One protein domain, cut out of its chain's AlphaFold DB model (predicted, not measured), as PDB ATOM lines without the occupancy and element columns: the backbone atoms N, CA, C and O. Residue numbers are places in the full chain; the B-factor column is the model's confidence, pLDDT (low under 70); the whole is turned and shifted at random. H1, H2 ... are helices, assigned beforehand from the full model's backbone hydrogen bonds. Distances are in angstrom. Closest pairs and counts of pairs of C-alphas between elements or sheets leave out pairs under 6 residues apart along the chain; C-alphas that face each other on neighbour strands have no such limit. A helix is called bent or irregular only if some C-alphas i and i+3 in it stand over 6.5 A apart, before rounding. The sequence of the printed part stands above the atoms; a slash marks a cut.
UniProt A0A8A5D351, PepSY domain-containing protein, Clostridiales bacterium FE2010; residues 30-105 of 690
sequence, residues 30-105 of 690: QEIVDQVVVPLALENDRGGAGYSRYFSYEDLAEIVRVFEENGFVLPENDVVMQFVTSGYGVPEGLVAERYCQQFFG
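Overview. This is residues 30 to 105 of the 690 residues of the protein "PepSY domain-containing protein" of Clostridiales bacterium FE2010 (UniProt A0A8A5D351). Three helices, H1, H2 and H4, run lengthwise with their centres in a triangle, H2 and H4 both running opposite ways to the longer H1; the short H3 lies slanted on the side of H2 and H4 away from H1. Residues 46 to 51, of which 46 to 47 belong to H1 and the rest to the link from H1 to H2, stick out at one end. The printed part has 76 residues with four named helices, in the order H1, H2, H3, H4, and no named strand; the class is all helix. It is compact, with a radius of gyration of the C-alphas of 11.9 A, and rounded, with spans of 35 by 27 by 20 A.

Arrangement. H1, residues 30 to 47, touches H2, residues 57 to 69, with its residues 32 to 40 alone; the closest C-alphas, of Val 37 and Ile 63, are 6.6 A apart. H1 and H2 form a helical hairpin, at a shallow tilt of 10 degrees, opposite ways. With residues 57 to 61 alone, H2 touches H3, residues 79 to 86, at a steep tilt of 55 degrees; the closest C-alphas are those of Ala 61 and Val 84, 6.3 A apart. H1 and H3 are apart. H3 is close to but not clearly touching H4, residues 92 to 104; their closest C-alphas, of Val 80 and Val 95, are 6.4 A apart. H4 touches H1 at a shallow tilt of 9 degrees, opposite ways, with the C-alphas of Val 33 and Ala 96 the closest at 6.5 A. H2 and H4 are near each other. The helix packing is mostly aligned, but only just: 2 of 3 touching pairs are at a shallow tilt. In H2 and H3 every O i to N i+4 pair is within hydrogen-bond range; in H1 it is 10 of 14 and in H4 8 of 9.

Along the chain. H1 begins at C-alpha 30, (-13.697, -13.371, -21.600), and measures 25.7 A from first to last C-alpha. It has a kink of 26 degrees near residue 37 and is irregular, but only just: C-alphas 35 and 38 are 6.55 A apart. H2 measures 18.0 A and begins at C-alpha 57, (-2.207, -20.012, -4.430). H3 measures 10.6 A. H4 measures 18.6 A and ends at C-alpha 104, (-14.042, -3.050, -19.157). Residues 54 to 55 pair with residues 90 to 91, antiparallel, in stretches too short to be named.

Size, cuts and confidence. The two C-alphas farthest apart, those of Gly 48 and Gly 105, are 36.1 A apart. The printed part has no cut. The links from H1 to H2 and from H2 to H3 are short, and the link from H3 to H4 is tight. The mean pLDDT of the printed part is 76.9; 23 residues are under 70, among them residues 44 to 54 and 85 to 91.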
ATOM      1  N   GLN A  30     -12.612 -12.387 -21.590       92.69
ATOM      2  CA  GLN A  30     -13.697 -13.371 -21.600       92.69
ATOM      3  C   GLN A  30     -13.188 -14.764 -21.993       92.69
ATOM      4  O   GLN A  30     -13.503 -15.742 -21.327       92.69
ATOM      5  N   GLU A  31     -12.331 -14.858 -23.020       93.00
ATOM      6  CA  GLU A  31     -11.725 -16.130 -23.433       93.00
ATOM      7  C   GLU A  31     -10.840 -16.728 -22.325       93.00
ATOM      8  O   GLU A  31     -10.869 -17.942 -22.137       93.00
ATOM      9  N   ILE A  32     -10.075 -15.913 -21.585       92.69
ATOM     10  CA  ILE A  32      -9.249 -16.376 -20.454       92.69
ATOM     11  C   ILE A  32     -10.136 -16.858 -19.306       92.69
ATOM     12  O   ILE A  32      -9.915 -17.949 -18.783       92.69
ATOM     13  N   VAL A  33     -11.159 -16.085 -18.939       91.38
ATOM     14  CA  VAL A  33     -12.098 -16.467 -17.879       91.38
ATOM     15  C   VAL A  33     -12.790 -17.787 -18.227       91.38
ATOM     16  O   VAL A  33     -12.757 -18.724 -17.433       91.38
ATOM     17  N   ASP A  34     -13.317 -17.919 -19.443       90.62
ATOM     18  CA  ASP A  34     -14.052 -19.113 -19.871       90.62
ATOM     19  C   ASP A  34     -13.178 -20.365 -20.013       90.62
ATOM     20  O   ASP A  34     -13.653 -21.478 -19.788       90.62
ATOM     21  N   GLN A  35     -11.916 -20.211 -20.423       91.56
ATOM     22  CA  GLN A  35     -11.041 -21.346 -20.740       91.56
ATOM     23  C   GLN A  35     -10.063 -21.708 -19.621       91.56
ATOM     24  O   GLN A  35      -9.493 -22.797 -19.665       91.56
ATOM     25  N   VAL A  36      -9.856 -20.821 -18.644       90.69
ATOM     26  CA  VAL A  36      -8.890 -21.020 -17.554       90.69
ATOM     27  C   VAL A  36      -9.556 -20.873 -16.193       90.69
ATOM     28  O   VAL A  36      -9.557 -21.832 -15.427       90.69
ATOM     29  N   VAL A  37     -10.171 -19.722 -15.910       88.44
ATOM     30  CA  VAL A  37     -10.730 -19.423 -14.578       88.44
ATOM     31  C   VAL A  37     -11.899 -20.356 -14.247       88.44
ATOM     32  O   VAL A  37     -11.878 -21.016 -13.212       88.44
ATOM     33  N   VAL A  38     -12.881 -20.481 -15.148       86.38
ATOM     34  CA  VAL A  38     -14.067 -21.333 -14.936       86.38
ATOM     35  C   VAL A  38     -13.700 -22.816 -14.794       86.38
ATOM     36  O   VAL A  38     -14.165 -23.446 -13.846       86.38
ATOM     37  N   PRO A  39     -12.870 -23.424 -15.670       87.69
ATOM     38  CA  PRO A  39     -12.470 -24.817 -15.490       87.69
ATOM     39  C   PRO A  39     -11.736 -25.091 -14.176       87.69
ATOM     40  O   PRO A  39     -11.988 -26.137 -13.582       87.69
ATOM     41  N   LEU A  40     -10.866 -24.175 -13.727       84.62
ATOM     42  CA  LEU A  40     -10.165 -24.306 -12.446       84.62
ATOM     43  C   LEU A  40     -11.142 -24.247 -11.266       84.62
ATOM     44  O   LEU A  40     -11.080 -25.110 -10.396       84.62
ATOM     45  N   ALA A  41     -12.091 -23.308 -11.289       81.31
ATOM     46  CA  ALA A  41     -13.126 -23.193 -10.259       81.31
ATOM     47  C   ALA A  41     -13.962 -24.482 -10.156       81.31
ATOM     48  O   ALA A  41     -14.080 -25.115  -9.106       81.31
ATOM     49  N   LEU A  42     -14.433 -24.984 -11.302       79.06
ATOM     50  CA  LEU A  42     -15.209 -26.226 -11.364       79.06
ATOM     51  C   LEU A  42     -14.406 -27.480 -10.975       79.06
ATOM     52  O   LEU A  42     -15.002 -28.496 -10.605       79.06
ATOM     53  N   GLU A  43     -13.080 -27.476 -11.125       77.81
ATOM     54  CA  GLU A  43     -12.216 -28.567 -10.661       77.81
ATOM     55  C   GLU A  43     -12.054 -28.537  -9.139       77.81
ATOM     56  O   GLU A  43     -12.203 -29.585  -8.500       77.81
ATOM     57  N   ASN A  44     -11.848 -27.349  -8.568       68.44
ATOM     58  CA  ASN A  44     -11.764 -27.126  -7.127       68.44
ATOM     59  C   ASN A  44     -13.037 -27.593  -6.401       68.44
ATOM     60  O   ASN A  44     -12.966 -28.317  -5.400       68.44
ATOM     61  N   ASP A  45     -14.207 -27.333  -6.981       64.62
ATOM     62  CA  ASP A  45     -15.496 -27.747  -6.417       64.62
ATOM     63  C   ASP A  45     -15.771 -29.265  -6.451       64.62
ATOM     64  O   ASP A  45     -16.615 -29.778  -5.705       64.62
ATOM     65  N   ARG A  46     -15.044 -30.052  -7.258       53.72
ATOM     66  CA  ARG A  46     -15.221 -31.522  -7.332       53.72
ATOM     67  C   ARG A  46     -14.620 -32.280  -6.141       53.72
ATOM     68  O   ARG A  46     -14.839 -33.488  -6.027       53.72
ATOM     69  N   GLY A  47     -13.891 -31.599  -5.251       48.25
ATOM     70  CA  GLY A  47     -13.140 -32.172  -4.126       48.25
ATOM     71  C   GLY A  47     -13.956 -32.772  -2.970       48.25
ATOM     72  O   GLY A  47     -13.372 -33.400  -2.088       48.25
ATOM     73  N   GLY A  48     -15.288 -32.658  -2.969       41.75
ATOM     74  CA  GLY A  48     -16.138 -33.434  -2.057       41.75
ATOM     75  C   GLY A  48     -16.050 -33.027  -0.581       41.75
ATOM     76  O   GLY A  48     -15.962 -33.882   0.295       41.75
ATOM     77  N   ALA A  49     -16.109 -31.731  -0.306       36.00
ATOM     78  CA  ALA A  49     -16.656 -31.144   0.914       36.00
ATOM     79  C   ALA A  49     -17.118 -29.740   0.514       36.00
ATOM     80  O   ALA A  49     -16.392 -29.057  -0.203       36.00
ATOM     81  N   GLY A  50     -18.345 -29.356   0.867       39.25
ATOM     82  CA  GLY A  50     -18.966 -28.128   0.370       39.25
ATOM     83  C   GLY A  50     -18.073 -26.891   0.513       39.25
ATOM     84  O   GLY A  50     -17.390 -26.732   1.522       39.25
ATOM     85  N   TYR A  51     -18.169 -26.009  -0.485       42.72
ATOM     86  CA  TYR A  51     -17.658 -24.633  -0.487       42.72
ATOM     87  C   TYR A  51     -16.149 -24.447  -0.704       42.72
ATOM     88  O   TYR A  51     -15.517 -23.674   0.016       42.72
ATOM     89  N   SER A  52     -15.580 -25.029  -1.762       49.22
ATOM     90  CA  SER A  52     -14.283 -24.569  -2.278       49.22
ATOM     91  C   SER A  52     -14.440 -23.292  -3.123       49.22
ATOM     92  O   SER A  52     -13.950 -23.228  -4.235       49.22
ATOM     93  N   ARG A  53     -15.082 -22.237  -2.594       63.38
ATOM     94  CA  ARG A  53     -15.291 -20.952  -3.307       63.38
ATOM     95  C   ARG A  53     -14.009 -20.123  -3.491       63.38
ATOM     96  O   ARG A  53     -14.101 -18.909  -3.642       63.38
ATOM     97  N   TYR A  54     -12.828 -20.732  -3.389       69.12
ATOM     98  CA  TYR A  54     -11.540 -20.041  -3.385       69.12
ATOM     99  C   TYR A  54     -10.527 -20.753  -4.284       69.12
ATOM    100  O   TYR A  54     -10.312 -21.955  -4.141       69.12
ATOM    101  N   PHE A  55      -9.811 -19.988  -5.108       73.38
ATOM    102  CA  PHE A  55      -8.626 -20.479  -5.813       73.38
ATOM    103  C   PHE A  55      -7.490 -20.746  -4.831       73.38
ATOM    104  O   PHE A  55      -7.263 -19.936  -3.934       73.38
ATOM    105  N   SER A  56      -6.738 -21.835  -5.006       70.00
ATOM    106  CA  SER A  56      -5.474 -22.019  -4.283       70.00
ATOM    107  C   SER A  56      -4.426 -20.989  -4.733       70.00
ATOM    108  O   SER A  56      -4.591 -20.318  -5.752       70.00
ATOM    109  N   TYR A  57      -3.320 -20.861  -3.993       73.44
ATOM    110  CA  TYR A  57      -2.207 -20.012  -4.430       73.44
ATOM    111  C   TYR A  57      -1.665 -20.458  -5.796       73.44
ATOM    112  O   TYR A  57      -1.370 -19.622  -6.647       73.44
ATOM    113  N   GLU A  58      -1.547 -21.768  -6.012       77.12
ATOM    114  CA  GLU A  58      -1.076 -22.335  -7.271       77.12
ATOM    115  C   GLU A  58      -2.020 -22.003  -8.433       77.12
ATOM    116  O   GLU A  58      -1.545 -21.586  -9.492       77.12
ATOM    117  N   ASP A  59      -3.336 -22.118  -8.221       82.44
ATOM    118  CA  ASP A  59      -4.342 -21.743  -9.225       82.44
ATOM    119  C   ASP A  59      -4.277 -20.247  -9.523       82.44
ATOM    120  O   ASP A  59      -4.267 -19.834 -10.680       82.44
ATOM    121  N   LEU A  60      -4.178 -19.421  -8.480       84.44
ATOM    122  CA  LEU A  60      -4.134 -17.972  -8.615       84.44
ATOM    123  C   LEU A  60      -2.872 -17.506  -9.350       84.44
ATOM    124  O   LEU A  60      -2.952 -16.647 -10.227       84.44
ATOM    125  N   ALA A  61      -1.713 -18.083  -9.030       82.69
ATOM    126  CA  ALA A  61      -0.458 -17.790  -9.714       82.69
ATOM    127  C   ALA A  61      -0.525 -18.172 -11.200       82.69
ATOM    128  O   ALA A  61      -0.003 -17.441 -12.044       82.69
ATOM    129  N   GLU A  62      -1.187 -19.282 -11.531       87.25
ATOM    130  CA  GLU A  62      -1.412 -19.692 -12.917       87.25
ATOM    131  C   GLU A  62      -2.377 -18.747 -13.642       87.25
ATOM    132  O   GLU A  62      -2.071 -18.296 -14.747       87.25
ATOM    133  N   ILE A  63      -3.500 -18.385 -13.017       90.12
ATOM    134  CA  ILE A  63      -4.471 -17.438 -13.577       90.12
ATOM    135  C   ILE A  63      -3.794 -16.094 -13.870       90.12
ATOM    136  O   ILE A  63      -3.877 -15.596 -14.996       90.12
ATOM    137  N   VAL A  64      -3.074 -15.532 -12.893       90.06
ATOM    138  CA  VAL A  64      -2.356 -14.259 -13.058       90.06
ATOM    139  C   VAL A  64      -1.314 -14.361 -14.167       90.06
ATOM    140  O   VAL A  64      -1.282 -13.496 -15.041       90.06
ATOM    141  N   ARG A  65      -0.525 -15.443 -14.214       90.88
ATOM    142  CA  ARG A  65       0.443 -15.678 -15.295       90.88
ATOM    143  C   ARG A  65      -0.231 -15.664 -16.669       90.88
ATOM    144  O   ARG A  65       0.285 -15.024 -17.583       90.88
ATOM    145  N   VAL A  66      -1.372 -16.340 -16.830       93.25
ATOM    146  CA  VAL A  66      -2.100 -16.375 -18.109       93.25
ATOM    147  C   VAL A  66      -2.611 -14.987 -18.496       93.25
ATOM    148  O   VAL A  66      -2.468 -14.591 -19.655       93.25
ATOM    149  N   PHE A  67      -3.176 -14.222 -17.561       93.44
ATOM    150  CA  PHE A  67      -3.603 -12.849 -17.839       93.44
ATOM    151  C   PHE A  67      -2.426 -11.950 -18.245       93.44
ATOM    152  O   PHE A  67      -2.511 -11.256 -19.264       93.44
ATOM    153  N   GLU A  68      -1.304 -12.013 -17.524       92.00
ATOM    154  CA  GLU A  68      -0.100 -11.231 -17.823       92.00
ATOM    155  C   GLU A  68       0.508 -11.589 -19.187       92.00
ATOM    156  O   GLU A  68       0.868 -10.695 -19.957       92.00
ATOM    157  N   GLU A  69       0.569 -12.879 -19.539       92.56
ATOM    158  CA  GLU A  69       1.042 -13.347 -20.851       92.56
ATOM    159  C   GLU A  69       0.183 -12.836 -22.014       92.56
ATOM    160  O   GLU A  69       0.684 -12.667 -23.129       92.56
ATOM    161  N   ASN A  70      -1.088 -12.525 -21.747       91.81
ATOM    162  CA  ASN A  70      -2.016 -11.931 -22.706       91.81
ATOM    163  C   ASN A  70      -2.100 -10.394 -22.608       91.81
ATOM    164  O   ASN A  70      -2.875  -9.775 -23.337       91.81
ATOM    165  N   GLY A  71      -1.266  -9.763 -21.774       90.12
ATOM    166  CA  GLY A  71      -1.146  -8.306 -21.660       90.12
ATOM    167  C   GLY A  71      -2.106  -7.646 -20.666       90.12
ATOM    168  O   GLY A  71      -2.189  -6.418 -20.642       90.12
ATOM    169  N   PHE A  72      -2.803  -8.425 -19.838       91.44
ATOM    170  CA  PHE A  72      -3.702  -7.931 -18.797       91.44
ATOM    171  C   PHE A  72      -2.994  -7.962 -17.443       91.44
ATOM    172  O   PHE A  72      -3.015  -8.960 -16.730       91.44
ATOM    173  N   VAL A  73      -2.332  -6.860 -17.098       90.00
ATOM    174  CA  VAL A  73      -1.582  -6.731 -15.843       90.00
ATOM    175  C   VAL A  73      -2.395  -5.911 -14.846       90.00
ATOM    176  O   VAL A  73      -2.767  -4.773 -15.146       90.00
ATOM    177  N   LEU A  74      -2.666  -6.479 -13.670       84.31
ATOM    178  CA  LEU A  74      -3.264  -5.742 -12.558       84.31
ATOM    179  C   LEU A  74      -2.198  -4.893 -11.842       84.31
ATOM    180  O   LEU A  74      -1.028  -5.277 -11.804       84.31
ATOM    181  N   PRO A  75      -2.572  -3.744 -11.252       79.88
ATOM    182  CA  PRO A  75      -1.677  -2.986 -10.379       79.88
ATOM    183  C   PRO A  75      -1.134  -3.838  -9.218       79.88
ATOM    184  O   PRO A  75      -1.855  -4.665  -8.671       79.88
ATOM    185  N   GLU A  76       0.110  -3.602  -8.780       73.19
ATOM    186  CA  GLU A  76       0.730  -4.357  -7.667       73.19
ATOM    187  C   GLU A  76      -0.069  -4.270  -6.356       73.19
ATOM    188  O   GLU A  76      -0.027  -5.174  -5.525       73.19
ATOM    189  N   ASN A  77      -0.797  -3.171  -6.166       63.84
ATOM    190  CA  ASN A  77      -1.663  -2.941  -5.019       63.84
ATOM    191  C   ASN A  77      -3.100  -3.447  -5.225       63.84
ATOM    192  O   ASN A  77      -3.922  -3.230  -4.335       63.84
ATOM    193  N   ASP A  78      -3.427  -4.100  -6.343       77.62
ATOM    194  CA  ASP A  78      -4.727  -4.747  -6.512       77.62
ATOM    195  C   ASP A  78      -4.876  -5.918  -5.533       77.62
ATOM    196  O   ASP A  78      -3.916  -6.630  -5.233       77.62
ATOM    197  N   VAL A  79      -6.094  -6.123  -5.035       68.81
ATOM    198  CA  VAL A  79      -6.419  -7.173  -4.066       68.81
ATOM    199  C   VAL A  79      -5.987  -8.563  -4.549       68.81
ATOM    200  O   VAL A  79      -5.393  -9.311  -3.776       68.81
ATOM    201  N   VAL A  80      -6.175  -8.881  -5.835       76.81
ATOM    202  CA  VAL A  80      -5.765 -10.169  -6.417       76.81
ATOM    203  C   VAL A  80      -4.247 -10.337  -6.319       76.81
ATOM    204  O   VAL A  80      -3.763 -11.377  -5.873       76.81
ATOM    205  N   MET A  81      -3.487  -9.292  -6.661       79.00
ATOM    206  CA  MET A  81      -2.021  -9.313  -6.610       79.00
ATOM    207  C   MET A  81      -1.505  -9.427  -5.176       79.00
ATOM    208  O   MET A  81      -0.543 -10.150  -4.914       79.00
ATOM    209  N   GLN A  82      -2.174  -8.781  -4.222       68.44
ATOM    210  CA  GLN A  82      -1.825  -8.907  -2.811       68.44
ATOM    211  C   GLN A  82      -1.997 -10.343  -2.304       68.44
ATOM    212  O   GLN A  82      -1.103 -10.843  -1.619       68.44
ATOM    213  N   PHE A  83      -3.081 -11.024  -2.685       68.31
ATOM    214  CA  PHE A  83      -3.302 -12.422  -2.315       68.31
ATOM    215  C   PHE A  83      -2.314 -13.391  -2.982       68.31
ATOM    216  O   PHE A  83      -1.818 -14.306  -2.320       68.31
ATOM    217  N   VAL A  84      -1.915 -13.141  -4.237       72.00
ATOM    218  CA  VAL A  84      -0.790 -13.871  -4.853       72.00
ATOM    219  C   VAL A  84       0.468 -13.716  -4.003       72.00
ATOM    220  O   VAL A  84       1.152 -14.693  -3.715       72.00
ATOM    221  N   THR A  85       0.791 -12.501  -3.557       65.81
ATOM    222  CA  THR A  85       2.017 -12.281  -2.772       65.81
ATOM    223  C   THR A  85       1.968 -12.854  -1.356       65.81
ATOM    224  O   THR A  85       3.027 -13.106  -0.784       65.81
ATOM    225  N   SER A  86       0.778 -13.061  -0.786       56.69
ATOM    226  CA  SER A  86       0.613 -13.598   0.569       56.69
ATOM    227  C   SER A  86       0.582 -15.127   0.630       56.69
ATOM    228  O   SER A  86       0.767 -15.687   1.709       56.69
ATOM    229  N   GLY A  87       0.389 -15.811  -0.505       56.53
ATOM    230  CA  GLY A  87       0.325 -17.275  -0.563       56.53
ATOM    231  C   GLY A  87      -1.014 -17.867  -0.108       56.53
ATOM    232  O   GLY A  87      -1.059 -19.042   0.256       56.53
ATOM    233  N   TYR A  88      -2.088 -17.071  -0.108       54.19
ATOM    234  CA  TYR A  88      -3.439 -17.492   0.283       54.19
ATOM    235  C   TYR A  88      -4.407 -17.487  -0.902       54.19
ATOM    236  O   TYR A  88      -4.143 -16.881  -1.939       54.19
ATOM    237  N   GLY A  89      -5.533 -18.184  -0.732       57.22
ATOM    238  CA  GLY A  89      -6.570 -18.275  -1.752       57.22
ATOM    239  C   GLY A  89      -7.506 -17.068  -1.814       57.22
ATOM    240  O   GLY A  89      -7.669 -16.354  -0.825       57.22
ATOM    241  N   VAL A  90      -8.136 -16.861  -2.972       66.06
ATOM    242  CA  VAL A  90      -9.036 -15.726  -3.276       66.06
ATOM    243  C   VAL A  90     -10.398 -16.251  -3.697       66.06
ATOM    244  O   VAL A  90     -10.413 -17.240  -4.433       66.06
ATOM    245  N   PRO A  91     -11.519 -15.606  -3.305       67.00
ATOM    246  CA  PRO A  91     -12.829 -15.986  -3.804       67.00
ATOM    247  C   PRO A  91     -12.853 -16.066  -5.334       67.00
ATOM    248  O   PRO A  91     -12.396 -15.145  -6.010       67.00
ATOM    249  N   GLU A  92     -13.382 -17.152  -5.891       73.12
ATOM    250  CA  GLU A  92     -13.261 -17.434  -7.328       73.12
ATOM    251  C   GLU A  92     -13.943 -16.366  -8.199       73.12
ATOM    252  O   GLU A  92     -13.359 -15.895  -9.179       73.12
ATOM    253  N   GLY A  93     -15.125 -15.894  -7.780       67.19
ATOM    254  CA  GLY A  93     -15.837 -14.792  -8.441       67.19
ATOM    255  C   GLY A  93     -15.078 -13.464  -8.408       67.19
ATOM    256  O   GLY A  93     -15.075 -12.730  -9.395       67.19
ATOM    257  N   LEU A  94     -14.338 -13.196  -7.325       74.94
ATOM    258  CA  LEU A  94     -13.600 -11.943  -7.171       74.94
ATOM    259  C   LEU A  94     -12.494 -11.816  -8.225       74.94
ATOM    260  O   LEU A  94     -12.273 -10.731  -8.749       74.94
ATOM    261  N   VAL A  95     -11.799 -12.902  -8.582       82.88
ATOM    262  CA  VAL A  95     -10.709 -12.824  -9.571       82.88
ATOM    263  C   VAL A  95     -11.240 -12.402 -10.941       82.88
ATOM    264  O   VAL A  95     -10.706 -11.466 -11.537       82.88
ATOM    265  N   ALA A  96     -12.308 -13.044 -11.427       84.06
ATOM    266  CA  ALA A  96     -12.918 -12.689 -12.706       84.06
ATOM    267  C   ALA A  96     -13.465 -11.252 -12.686       84.06
ATOM    268  O   ALA A  96     -13.158 -10.465 -13.585       84.06
ATOM    269  N   GLU A  97     -14.189 -10.887 -11.623       83.62
ATOM    270  CA  GLU A  97     -14.750  -9.550 -11.433       83.62
ATOM    271  C   GLU A  97     -13.669  -8.460 -11.506       83.62
ATOM    272  O   GLU A  97     -13.824  -7.480 -12.238       83.62
ATOM    273  N   ARG A  98     -12.538  -8.633 -10.805       84.94
ATOM    274  CA  ARG A  98     -11.457  -7.632 -10.754       84.94
ATOM    275  C   ARG A  98     -10.799  -7.404 -12.111       84.94
ATOM    276  O   ARG A  98     -10.576  -6.251 -12.487       84.94
ATOM    277  N   TYR A  99     -10.533  -8.465 -12.874       89.62
ATOM    278  CA  TYR A  99     -10.014  -8.324 -14.238       89.62
ATOM    279  C   TYR A  99     -11.036  -7.652 -15.161       89.62
ATOM    280  O   TYR A  99     -10.682  -6.734 -15.903       89.62
ATOM    281  N   CYS A 100     -12.309  -8.041 -15.101       89.31
ATOM    282  CA  CYS A 100     -13.344  -7.398 -15.904       89.31
ATOM    283  C   CYS A 100     -13.490  -5.909 -15.553       89.31
ATOM    284  O   CYS A 100     -13.435  -5.074 -16.451       89.31
ATOM    285  N   GLN A 101     -13.565  -5.542 -14.272       85.75
ATOM    286  CA  GLN A 101     -13.652  -4.142 -13.841       85.75
ATOM    287  C   GLN A 101     -12.449  -3.306 -14.292       85.75
ATOM    288  O   GLN A 101     -12.619  -2.184 -14.770       85.75
ATOM    289  N   GLN A 102     -11.232  -3.849 -14.184       87.56
ATOM    290  CA  GLN A 102     -10.011  -3.131 -14.554       87.56
ATOM    291  C   GLN A 102      -9.958  -2.770 -16.046       87.56
ATOM    292  O   GLN A 102      -9.420  -1.724 -16.412       87.56
ATOM    293  N   PHE A 103     -10.478  -3.636 -16.918       89.00
ATOM    294  CA  PHE A 103     -10.285  -3.507 -18.365       89.00
ATOM    295  C   PHE A 103     -11.564  -3.189 -19.149       89.00
ATOM    296  O   PHE A 103     -11.464  -2.697 -20.273       89.00
ATOM    297  N   PHE A 104     -12.746  -3.436 -18.583       89.38
ATOM    298  CA  PHE A 104     -14.042  -3.050 -19.157       89.38
ATOM    299  C   PHE A 104     -14.641  -1.807 -18.477       89.38
ATOM    300  O   PHE A 104     -15.517  -1.164 -19.054       89.38
ATOM    301  N   GLY A 105     -14.151  -1.432 -17.290       86.44
ATOM    302  CA  GLY A 105     -14.695  -0.340 -16.478       86.44
ATOM    303  C   GLY A 105     -15.788  -0.810 -15.509       86.44
ATOM    304  O   GLY A 105     -15.933  -2.011 -15.279       86.44
TER     305      GLY A 105